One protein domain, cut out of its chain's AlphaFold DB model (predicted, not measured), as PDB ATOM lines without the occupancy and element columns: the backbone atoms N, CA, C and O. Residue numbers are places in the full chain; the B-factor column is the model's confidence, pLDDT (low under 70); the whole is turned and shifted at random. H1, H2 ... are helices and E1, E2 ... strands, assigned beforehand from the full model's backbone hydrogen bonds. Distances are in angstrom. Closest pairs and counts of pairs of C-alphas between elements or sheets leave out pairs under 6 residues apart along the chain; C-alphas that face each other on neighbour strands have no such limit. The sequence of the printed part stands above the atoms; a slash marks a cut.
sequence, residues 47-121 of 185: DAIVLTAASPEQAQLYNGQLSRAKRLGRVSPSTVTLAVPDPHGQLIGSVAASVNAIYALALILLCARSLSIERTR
ATOM      1  N   ASP A  47     -45.309  14.445 -23.103       90.31
ATOM      2  CA  ASP A  47     -44.976  13.245 -23.880       90.31
ATOM      3  C   ASP A  47     -44.775  13.582 -25.357       90.31
ATOM      4  O   ASP A  47     -43.787  13.185 -25.977       90.31
ATOM      5  N   ALA A  48     -45.695  14.376 -25.914       94.31
ATOM      6  CA  ALA A  48     -45.682  14.778 -27.308       94.31
ATOM      7  C   ALA A  48     -46.159  16.224 -27.504       94.31
ATOM      8  O   ALA A  48     -47.019  16.729 -26.785       94.31
ATOM      9  N   ILE A  49     -45.608  16.879 -28.524       94.25
ATOM     10  CA  ILE A  49     -46.069  18.156 -29.068       94.25
ATOM     11  C   ILE A  49     -46.302  17.939 -30.560       94.25
ATOM     12  O   ILE A  49     -45.352  17.674 -31.304       94.25
ATOM     13  N   VAL A  50     -47.556  18.061 -30.991       95.50
ATOM     14  CA  VAL A  50     -47.944  17.896 -32.393       95.50
ATOM     15  C   VAL A  50     -48.548  19.194 -32.910       95.50
ATOM     16  O   VAL A  50     -49.432  19.769 -32.277       95.50
ATOM     17  N   LEU A  51     -48.045  19.673 -34.044       94.12
ATOM     18  CA  LEU A  51     -48.540  20.868 -34.724       94.12
ATOM     19  C   LEU A  51     -49.220  20.459 -36.024       94.12
ATOM     20  O   LEU A  51     -48.627  19.735 -36.818       94.12
ATOM     21  N   THR A  52     -50.433  20.943 -36.259       94.06
ATOM     22  CA  THR A  52     -51.079  20.851 -37.571       94.06
ATOM     23  C   THR A  52     -50.592  21.997 -38.456       94.06
ATOM     24  O   THR A  52     -50.339  23.109 -37.982       94.06
ATOM     25  N   ALA A  53     -50.403  21.723 -39.742       92.62
ATOM     26  CA  ALA A  53     -49.950  22.693 -40.726       92.62
ATOM     27  C   ALA A  53     -50.819  22.593 -41.979       92.62
ATOM     28  O   ALA A  53     -51.112  21.499 -42.437       92.62
ATOM     29  N   ALA A  54     -51.187  23.728 -42.565       89.19
ATOM     30  CA  ALA A  54     -52.020  23.768 -43.762       89.19
ATOM     31  C   ALA A  54     -51.288  23.246 -45.013       89.19
ATOM     32  O   ALA A  54     -51.927  22.838 -45.977       89.19
ATOM     33  N   SER A  55     -49.949  23.271 -45.010       89.25
ATOM     34  CA  SER A  55     -49.129  22.827 -46.140       89.25
ATOM     35  C   SER A  55     -47.861  22.069 -45.709       89.25
ATOM     36  O   SER A  55     -47.391  22.226 -44.570       89.25
ATOM     37  N   PRO A  56     -47.260  21.267 -46.610       92.00
ATOM     38  CA  PRO A  56     -45.981  20.595 -46.367       92.00
ATOM     39  C   PRO A  56     -44.828  21.557 -46.052       92.00
ATOM     40  O   PRO A  56     -44.032  21.295 -45.149       92.00
ATOM     41  N   GLU A  57     -44.746  22.689 -46.748       92.56
ATOM     42  CA  GLU A  57     -43.708  23.707 -46.543       92.56
ATOM     43  C   GLU A  57     -43.830  24.319 -45.143       92.56
ATOM     44  O   GLU A  57     -42.838  24.480 -44.425       92.56
ATOM     45  N   GLN A  58     -45.061  24.593 -44.703       92.75
ATOM     46  CA  GLN A  58     -45.324  25.084 -43.354       92.75
ATOM     47  C   GLN A  58     -44.926  24.046 -42.294       92.75
ATOM     48  O   GLN A  58     -44.293  24.399 -41.293       92.75
ATOM     49  N   ALA A  59     -45.215  22.761 -42.525       94.44
ATOM     50  CA  ALA A  59     -44.790  21.687 -41.629       94.44
ATOM     51  C   ALA A  59     -43.256  21.606 -41.508       94.44
ATOM     52  O   ALA A  59     -42.732  21.422 -40.407       94.44
ATOM     53  N   GLN A  60     -42.514  21.801 -42.602       95.94
ATOM     54  CA  GLN A  60     -41.046  21.835 -42.573       95.94
ATOM     55  C   GLN A  60     -40.513  22.985 -41.707       95.94
ATOM     56  O   GLN A  60     -39.634  22.769 -40.864       95.94
ATOM     57  N   LEU A  61     -41.077  24.189 -41.846       95.88
ATOM     58  CA  LEU A  61     -40.712  25.336 -41.008       95.88
ATOM     59  C   LEU A  61     -40.984  25.054 -39.525       95.88
ATOM     60  O   LEU A  61     -40.125  25.308 -38.673       95.88
ATOM     61  N   TYR A  62     -42.142  24.474 -39.209       95.75
ATOM     62  CA  TYR A  62     -42.509  24.099 -37.842       95.75
ATOM     63  C   TYR A  62     -41.580  23.036 -37.256       95.75
ATOM     64  O   TYR A  62     -41.131  23.183 -36.117       95.75
ATOM     65  N   ASN A  63     -41.198  22.025 -38.036       95.88
ATOM     66  CA  ASN A  63     -40.201  21.039 -37.619       95.88
ATOM     67  C   ASN A  63     -38.845  21.696 -37.299       95.88
ATOM     68  O   ASN A  63     -38.204  21.341 -36.302       95.88
ATOM     69  N   GLY A  64     -38.431  22.704 -38.072       95.44
ATOM     70  CA  GLY A  64     -37.242  23.509 -37.780       95.44
ATOM     71  C   GLY A  64     -37.339  24.263 -36.448       95.44
ATOM     72  O   GLY A  64     -36.390  24.247 -35.653       95.44
ATOM     73  N   GLN A  65     -38.496  24.865 -36.159       96.44
ATOM     74  CA  GLN A  65     -38.747  25.567 -34.892       96.44
ATOM     75  C   GLN A  65     -38.768  24.614 -33.694       96.44
ATOM     76  O   GLN A  65     -38.138  24.899 -32.674       96.44
ATOM     77  N   LEU A  66     -39.418  23.457 -33.824       94.94
ATOM     78  CA  LEU A  66     -39.443  22.413 -32.796       94.94
ATOM     79  C   LEU A  66     -38.031  21.886 -32.507       94.94
ATOM     80  O   LEU A  66     -37.613  21.807 -31.350       94.94
ATOM     81  N   SER A  67     -37.255  21.626 -33.559       95.12
ATOM     82  CA  SER A  67     -35.854  21.202 -33.444       95.12
ATOM     83  C   SER A  67     -35.003  22.261 -32.744       95.12
ATOM     84  O   SER A  67     -34.209  21.952 -31.853       95.12
ATOM     85  N   ARG A  68     -35.191  23.539 -33.091       94.44
ATOM     86  CA  ARG A  68     -34.528  24.660 -32.415       94.44
ATOM     87  C   ARG A  68     -34.940  24.761 -30.946       94.44
ATOM     88  O   ARG A  68     -34.078  24.991 -30.102       94.44
ATOM     89  N   ALA A  69     -36.219  24.584 -30.626       93.19
ATOM     90  CA  ALA A  69     -36.722  24.641 -29.256       93.19
ATOM     91  C   ALA A  69     -36.111  23.543 -28.371       93.19
ATOM     92  O   ALA A  69     -35.726  23.831 -27.236       93.19
ATOM     93  N   LYS A  70     -35.936  22.328 -28.910       93.69
ATOM     94  CA  LYS A  70     -35.188  21.250 -28.247       93.69
ATOM     95  C   LYS A  70     -33.728  21.629 -28.005       93.69
ATOM     96  O   LYS A  70     -33.268  21.558 -26.871       93.69
ATOM     97  N   ARG A  71     -33.017  22.120 -29.031       93.69
ATOM     98  CA  ARG A  71     -31.608  22.552 -28.890       93.69
ATOM     99  C   ARG A  71     -31.419  23.653 -27.845       93.69
ATOM    100  O   ARG A  71     -30.412  23.668 -27.154       93.69
ATOM    101  N   LEU A  72     -32.377  24.572 -27.729       92.75
ATOM    102  CA  LEU A  72     -32.341  25.661 -26.747       92.75
ATOM    103  C   LEU A  72     -32.802  25.240 -25.340       92.75
ATOM    104  O   LEU A  72     -32.898  26.097 -24.462       92.75
ATOM    105  N   GLY A  73     -33.139  23.964 -25.116       90.31
ATOM    106  CA  GLY A  73     -33.627  23.481 -23.823       90.31
ATOM    107  C   GLY A  73     -34.958  24.113 -23.408       90.31
ATOM    108  O   GLY A  73     -35.175  24.382 -22.228       90.31
ATOM    109  N   ARG A  74     -35.832  24.411 -24.381       90.25
ATOM    110  CA  ARG A  74     -37.212  24.888 -24.152       90.25
ATOM    111  C   ARG A  74     -38.241  23.764 -24.218       90.25
ATOM    112  O   ARG A  74     -39.323  23.903 -23.666       90.25
ATOM    113  N   VAL A  75     -37.893  22.679 -24.897       92.81
ATOM    114  CA  VAL A  75     -38.651  21.429 -24.972       92.81
ATOM    115  C   VAL A  75     -37.704  20.321 -24.540       92.81
ATOM    116  O   VAL A  75     -36.535  20.344 -24.934       92.81
ATOM    117  N   SER A  76     -38.182  19.382 -23.723       92.00
ATOM    118  CA  SER A  76     -37.350  18.263 -23.279       92.00
ATOM    119  C   SER A  76     -36.874  17.448 -24.491       92.00
ATOM    120  O   SER A  76     -37.665  17.208 -25.409       92.00
ATOM    121  N   PRO A  77     -35.617  16.965 -24.510       90.69
ATOM    122  CA  PRO A  77     -35.154  16.034 -25.535       90.69
ATOM    123  C   PRO A  77     -36.017  14.767 -25.635       90.69
ATOM    124  O   PRO A  77     -36.152  14.217 -26.725       90.69
ATOM    125  N   SER A  78     -36.628  14.340 -24.521       90.19
ATOM    126  CA  SER A  78     -37.502  13.162 -24.449       90.19
ATOM    127  C   SER A  78     -38.896  13.378 -25.046       90.19
ATOM    128  O   SER A  78     -39.568  12.403 -25.359       90.19
ATOM    129  N   THR A  79     -39.341  14.628 -25.210       92.19
ATOM    130  CA  THR A  79     -40.669  14.940 -25.753       92.19
ATOM    131  C   THR A  79     -40.702  14.650 -27.253       92.19
ATOM    132  O   THR A  79     -39.879  15.173 -28.013       92.19
ATOM    133  N   VAL A  80     -41.665  13.859 -27.719       93.88
ATOM    134  CA  VAL A  80     -41.901  13.623 -29.151       93.88
ATOM    135  C   VAL A  80     -42.383  14.924 -29.794       93.88
ATOM    136  O   VAL A  80     -43.234  15.617 -29.253       93.88
ATOM    137  N   THR A  81     -41.823  15.304 -30.939       95.12
ATOM    138  CA  THR A  81     -42.194  16.551 -31.629       95.12
ATOM    139  C   THR A  81     -42.452  16.270 -33.094       95.12
ATOM    140  O   THR A  81     -41.575  15.701 -33.745       95.12
ATOM    141  N   LEU A  82     -43.605  16.695 -33.602       95.00
ATOM    142  CA  LEU A  82     -44.021  16.448 -34.979       95.00
ATOM    143  C   LEU A  82     -44.847  17.621 -35.514       95.00
ATOM    144  O   LEU A  82     -45.762  18.088 -34.842       95.00
ATOM    145  N   ALA A  83     -44.566  18.062 -36.737       96.12
ATOM    146  CA  ALA A  83     -45.496  18.872 -37.517       96.12
ATOM    147  C   ALA A  83     -46.141  18.011 -38.611       96.12
ATOM    148  O   ALA A  83     -45.432  17.352 -39.374       96.12
ATOM    149  N   VAL A  84     -47.471  18.015 -38.669       94.62
ATOM    150  CA  VAL A  84     -48.285  17.204 -39.577       94.62
ATOM    151  C   VAL A  84     -48.957  18.133 -40.583       94.62
ATOM    152  O   VAL A  84     -49.781  18.952 -40.172       94.62
ATOM    153  N   PRO A  85     -48.602  18.047 -41.875       93.81
ATOM    154  CA  PRO A  85     -49.284  18.808 -42.905       93.81
ATOM    155  C   PRO A  85     -50.659  18.213 -43.200       93.81
ATOM    156  O   PRO A  85     -50.869  17.000 -43.086       93.81
ATOM    157  N   ASP A  86     -51.574  19.064 -43.638       92.19
ATOM    158  CA  ASP A  86     -52.846  18.621 -44.165       92.19
ATOM    159  C   ASP A  86     -52.619  17.798 -45.454       92.19
ATOM    160  O   ASP A  86     -51.740  18.124 -46.269       92.19
ATOM    161  N   PRO A  87     -53.375  16.702 -45.654       86.50
ATOM    162  CA  PRO A  87     -53.237  15.847 -46.824       86.50
ATOM    163  C   PRO A  87     -53.395  16.644 -48.117       86.50
ATOM    164  O   PRO A  87     -54.265  17.505 -48.234       86.50
ATOM    165  N   HIS A  88     -52.550  16.349 -49.103       81.69
ATOM    166  CA  HIS A  88     -52.565  17.010 -50.413       81.69
ATOM    167  C   HIS A  88     -52.395  18.544 -50.372       81.69
ATOM    168  O   HIS A  88     -52.666  19.205 -51.372       81.69
ATOM    169  N   GLY A  89     -51.949  19.117 -49.245       75.44
ATOM    170  CA  GLY A  89     -51.827  20.569 -49.078       75.44
ATOM    171  C   GLY A  89     -53.171  21.302 -49.094       75.44
ATOM    172  O   GLY A  89     -53.213  22.496 -49.381       75.44
ATOM    173  N   GLN A  90     -54.272  20.589 -48.839       82.12
ATOM    174  CA  GLN A  90     -55.613  21.158 -48.779       82.12
ATOM    175  C   GLN A  90     -56.065  21.267 -47.333       82.12
ATOM    176  O   GLN A  90     -55.993  20.294 -46.594       82.12
ATOM    177  N   LEU A  91     -56.601  22.426 -46.950       82.38
ATOM    178  CA  LEU A  91     -57.156  22.624 -45.616       82.38
ATOM    179  C   LEU A  91     -58.306  21.642 -45.354       82.38
ATOM    180  O   LEU A  91     -59.380  21.766 -45.938       82.38
ATOM    181  N   ILE A  92     -58.100  20.705 -44.427       85.38
ATOM    182  CA  ILE A  92     -59.115  19.705 -44.037       85.38
ATOM    183  C   ILE A  92     -59.972  20.158 -42.843       85.38
ATOM    184  O   ILE A  92     -60.891  19.461 -42.416       85.38
ATOM    185  N   GLY A  93     -59.703  21.354 -42.313       85.38
ATOM    186  CA  GLY A  93     -60.388  21.922 -41.154       85.38
ATOM    187  C   GLY A  93     -59.842  21.407 -39.816       85.38
ATOM    188  O   GLY A  93     -59.161  20.389 -39.733       85.38
ATOM    189  N   SER A  94     -60.153  22.130 -38.738       83.94
ATOM    190  CA  SER A  94     -59.539  21.941 -37.413       83.94
ATOM    191  C   SER A  94     -59.708  20.527 -36.835       83.94
ATOM    192  O   SER A  94     -58.748  19.943 -36.329       83.94
ATOM    193  N   VAL A  95     -60.907  19.944 -36.949       88.69
ATOM    194  CA  VAL A  95     -61.217  18.609 -36.405       88.69
ATOM    195  C   VAL A  95     -60.556  17.494 -37.218       88.69
ATOM    196  O   VAL A  95     -60.017  16.549 -36.644       88.69
ATOM    197  N   ALA A  96     -60.546  17.587 -38.546       90.00
ATOM    198  CA  ALA A  96     -59.889  16.570 -39.361       90.00
ATOM    199  C   ALA A  96     -58.361  16.654 -39.216       90.00
ATOM    200  O   ALA A  96     -57.708  15.626 -39.054       90.00
ATOM    201  N   ALA A  97     -57.800  17.868 -39.176       90.62
ATOM    202  CA  ALA A  97     -56.376  18.092 -38.923       90.62
ATOM    203  C   ALA A  97     -55.953  17.522 -37.561       90.62
ATOM    204  O   ALA A  97     -54.920  16.871 -37.430       90.62
ATOM    205  N   SER A  98     -56.812  17.700 -36.562       92.12
ATOM    206  CA  SER A  98     -56.692  17.118 -35.233       92.12
ATOM    207  C   SER A  98     -56.612  15.583 -35.252       92.12
ATOM    208  O   SER A  98     -55.684  15.001 -34.692       92.12
ATOM    209  N   VAL A  99     -57.542  14.909 -35.936       94.44
ATOM    210  CA  VAL A  99     -57.533  13.439 -36.065       94.44
ATOM    211  C   VAL A  99     -56.308  12.958 -36.844       94.44
ATOM    212  O   VAL A  99     -55.654  12.005 -36.423       94.44
ATOM    213  N   ASN A 100     -55.950  13.646 -37.930       92.94
ATOM    214  CA  ASN A 100     -54.756  13.348 -38.721       92.94
ATOM    215  C   ASN A 100     -53.473  13.462 -37.877       92.94
ATOM    216  O   ASN A 100     -52.599  12.599 -37.943       92.94
ATOM    217  N   ALA A 101     -53.384  14.478 -37.015       94.38
ATOM    218  CA  ALA A 101     -52.270  14.653 -36.090       94.38
ATOM    219  C   ALA A 101     -52.142  13.493 -35.091       94.38
ATOM    220  O   ALA A 101     -51.039  12.987 -34.869       94.38
ATOM    221  N   ILE A 102     -53.261  13.039 -34.516       95.12
ATOM    222  CA  ILE A 102     -53.288  11.888 -33.600       95.12
ATOM    223  C   ILE A 102     -52.889  10.611 -34.336       95.12
ATOM    224  O   ILE A 102     -52.081   9.835 -33.825       95.12
ATOM    225  N   TYR A 103     -53.420  10.406 -35.541       95.25
ATOM    226  CA  TYR A 103     -53.092   9.257 -36.377       95.25
ATOM    227  C   TYR A 103     -51.590   9.203 -36.694       95.25
ATOM    228  O   TYR A 103     -50.941   8.184 -36.452       95.25
ATOM    229  N   ALA A 104     -51.010  10.318 -37.140       94.69
ATOM    230  CA  ALA A 104     -49.582  10.412 -37.427       94.69
ATOM    231  C   ALA A 104     -48.719  10.167 -36.176       94.69
ATOM    232  O   ALA A 104     -47.718   9.450 -36.242       94.69
ATOM    233  N   LEU A 105     -49.121  10.702 -35.017       95.12
ATOM    234  CA  LEU A 105     -48.434  10.442 -33.752       95.12
ATOM    235  C   LEU A 105     -48.491   8.955 -33.372       95.12
ATOM    236  O   LEU A 105     -47.471   8.381 -32.991       95.12
ATOM    237  N   ALA A 106     -49.658   8.320 -33.503       95.25
ATOM    238  CA  ALA A 106     -49.837   6.906 -33.192       95.25
ATOM    239  C   ALA A 106     -48.918   6.018 -34.045       95.25
ATOM    240  O   ALA A 106     -48.279   5.114 -33.507       95.25
ATOM    241  N   LEU A 107     -48.781   6.310 -35.343       94.12
ATOM    242  CA  LEU A 107     -47.867   5.582 -36.229       94.12
ATOM    243  C   LEU A 107     -46.408   5.668 -35.762       94.12
ATOM    244  O   LEU A 107     -45.714   4.650 -35.724       94.12
ATOM    245  N   ILE A 108     -45.950   6.854 -35.353       90.25
ATOM    246  CA  ILE A 108     -44.585   7.040 -34.841       90.25
ATOM    247  C   ILE A 108     -44.375   6.243 -33.554       90.25
ATOM    248  O   ILE A 108     -43.365   5.553 -33.418       90.25
ATOM    249  N   LEU A 109     -45.323   6.308 -32.616       89.50
ATOM    250  CA  LEU A 109     -45.210   5.612 -31.332       89.50
ATOM    251  C   LEU A 109     -45.242   4.086 -31.496       89.50
ATOM    252  O   LEU A 109     -44.470   3.379 -30.844       89.50
ATOM    253  N   LEU A 110     -46.083   3.568 -32.395       91.25
ATOM    254  CA  LEU A 110     -46.129   2.142 -32.715       91.25
ATOM    255  C   LEU A 110     -44.829   1.671 -33.384       91.25
ATOM    256  O   LEU A 110     -44.299   0.626 -33.003       91.25
ATOM    257  N   CYS A 111     -44.273   2.459 -34.311       84.81
ATOM    258  CA  CYS A 111     -42.995   2.166 -34.968       84.81
ATOM    259  C   CYS A 111     -41.808   2.206 -33.986       84.81
ATOM    260  O   CYS A 111     -40.962   1.313 -33.964       84.81
ATOM    261  N   ALA A 112     -41.763   3.196 -33.091       82.31
ATOM    262  CA  ALA A 112     -40.739   3.260 -32.049       82.31
ATOM    263  C   ALA A 112     -40.803   2.040 -31.105       82.31
ATOM    264  O   ALA A 112     -39.774   1.513 -30.664       82.31
ATOM    265  N   ARG A 113     -42.018   1.554 -30.820       81.50
ATOM    266  CA  ARG A 113     -42.239   0.362 -29.997       81.50
ATOM    267  C   ARG A 113     -41.796  -0.920 -30.702       81.50
ATOM    268  O   ARG A 113     -41.154  -1.747 -30.056       81.50
ATOM    269  N   SER A 114     -42.093  -1.095 -31.992       75.94
ATOM    270  CA  SER A 114     -41.665  -2.287 -32.743       75.94
ATOM    271  C   SER A 114     -40.139  -2.383 -32.831       75.94
ATOM    272  O   SER A 114     -39.580  -3.433 -32.514       75.94
ATOM    273  N   LEU A 115     -39.455  -1.269 -33.111       66.62
ATOM    274  CA  LEU A 115     -37.985  -1.191 -33.124       66.62
ATOM    275  C   LEU A 115     -37.358  -1.536 -31.761       66.62
ATOM    276  O   LEU A 115     -36.295  -2.156 -31.691       66.62
ATOM    277  N   SER A 116     -38.025  -1.176 -30.662       66.12
ATOM    278  CA  SER A 116     -37.572  -1.527 -29.308       66.12
ATOM    279  C   SER A 116     -37.709  -3.028 -29.021       66.12
ATOM    280  O   SER A 116     -36.840  -3.627 -28.383       66.12
ATOM    281  N   ILE A 117     -38.769  -3.666 -29.529       61.44
ATOM    282  CA  ILE A 117     -38.978  -5.116 -29.407       61.44
ATOM    283  C   ILE A 117     -37.934  -5.878 -30.232       61.44
ATOM    284  O   ILE A 117     -37.369  -6.856 -29.751       61.44
ATOM    285  N   GLU A 118     -37.616  -5.431 -31.444       57.62
ATOM    286  CA  GLU A 118     -36.609  -6.100 -32.277       57.62
ATOM    287  C   GLU A 118     -35.196  -5.992 -31.692       57.62
ATOM    288  O   GLU A 118     -34.471  -6.988 -31.653       57.62
ATOM    289  N   ARG A 119     -34.833  -4.839 -31.111       52.12
ATOM    290  CA  ARG A 119     -33.538  -4.661 -30.431       52.12
ATOM    291  C   ARG A 119     -33.350  -5.609 -29.238       52.12
ATOM    292  O   ARG A 119     -32.230  -6.032 -28.974       52.12
ATOM    293  N   THR A 120     -34.425  -5.979 -28.541       55.19
ATOM    294  CA  THR A 120     -34.363  -6.950 -27.428       55.19
ATOM    295  C   THR A 120     -34.363  -8.410 -27.890       55.19
ATOM    296  O   THR A 120     -33.923  -9.278 -27.141       55.19
ATOM    297  N   ARG A 121     -34.785  -8.701 -29.129       55.84
ATOM    298  CA  ARG A 121     -34.732 -10.053 -29.716       55.84
ATOM    299  C   ARG A 121     -33.338 -10.452 -30.217       55.84
ATOM    300  O   ARG A 121     -33.082 -11.644 -30.335       55.84
TER     301      ARG A 121
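This is residues 47 to 121 of the 185 residues of an uncharacterized protein of Punica granatum (UniProt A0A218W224). A parallel ribbon of two strands, E1 and E2, sits between two helices, H1 on one side and the first part of the long H2 on the other; residues 110 to 121 of H2 stick out. Printed are 75 residues, with two named strands and two named helices in the order E1, H1, E2, H2, of mixed class. The whole is only just loose, close to compact, with a radius of gyration of the C-alphas of 13.8 A, and spans 42 by 28 by 18 A.

Look first at E1, residues 48 to 53, parallel to E2, residues 80 to 85, at 14 degrees; N 51 and O 82 are 2.9 A apart, within hydrogen-bond range. With H1, residues 56 to 71, they form a strand-helix-strand unit, two parallel neighbour strands with a helix between, its crossover right-handed. The closest C-alphas of H1 and E2 are Ala 59 and Ala 83, 5.0 A. Those of E2 and H2, residues 94 to 121, are Val 84 and Ala 101, 5.9 A. H1 and H2 are apart; in both, every O i to N i+4 pair is within hydrogen-bond range.

Find C-alpha 48 at (-45.682, 14.778, -27.308), where E1 begins; H1 runs 22.7 A, and H2 runs 41.2 A to C-alpha 121 at (-34.732, -10.053, -29.716).

The printed part has no cut and no long link; residues 115 to 121 have pLDDT under 70.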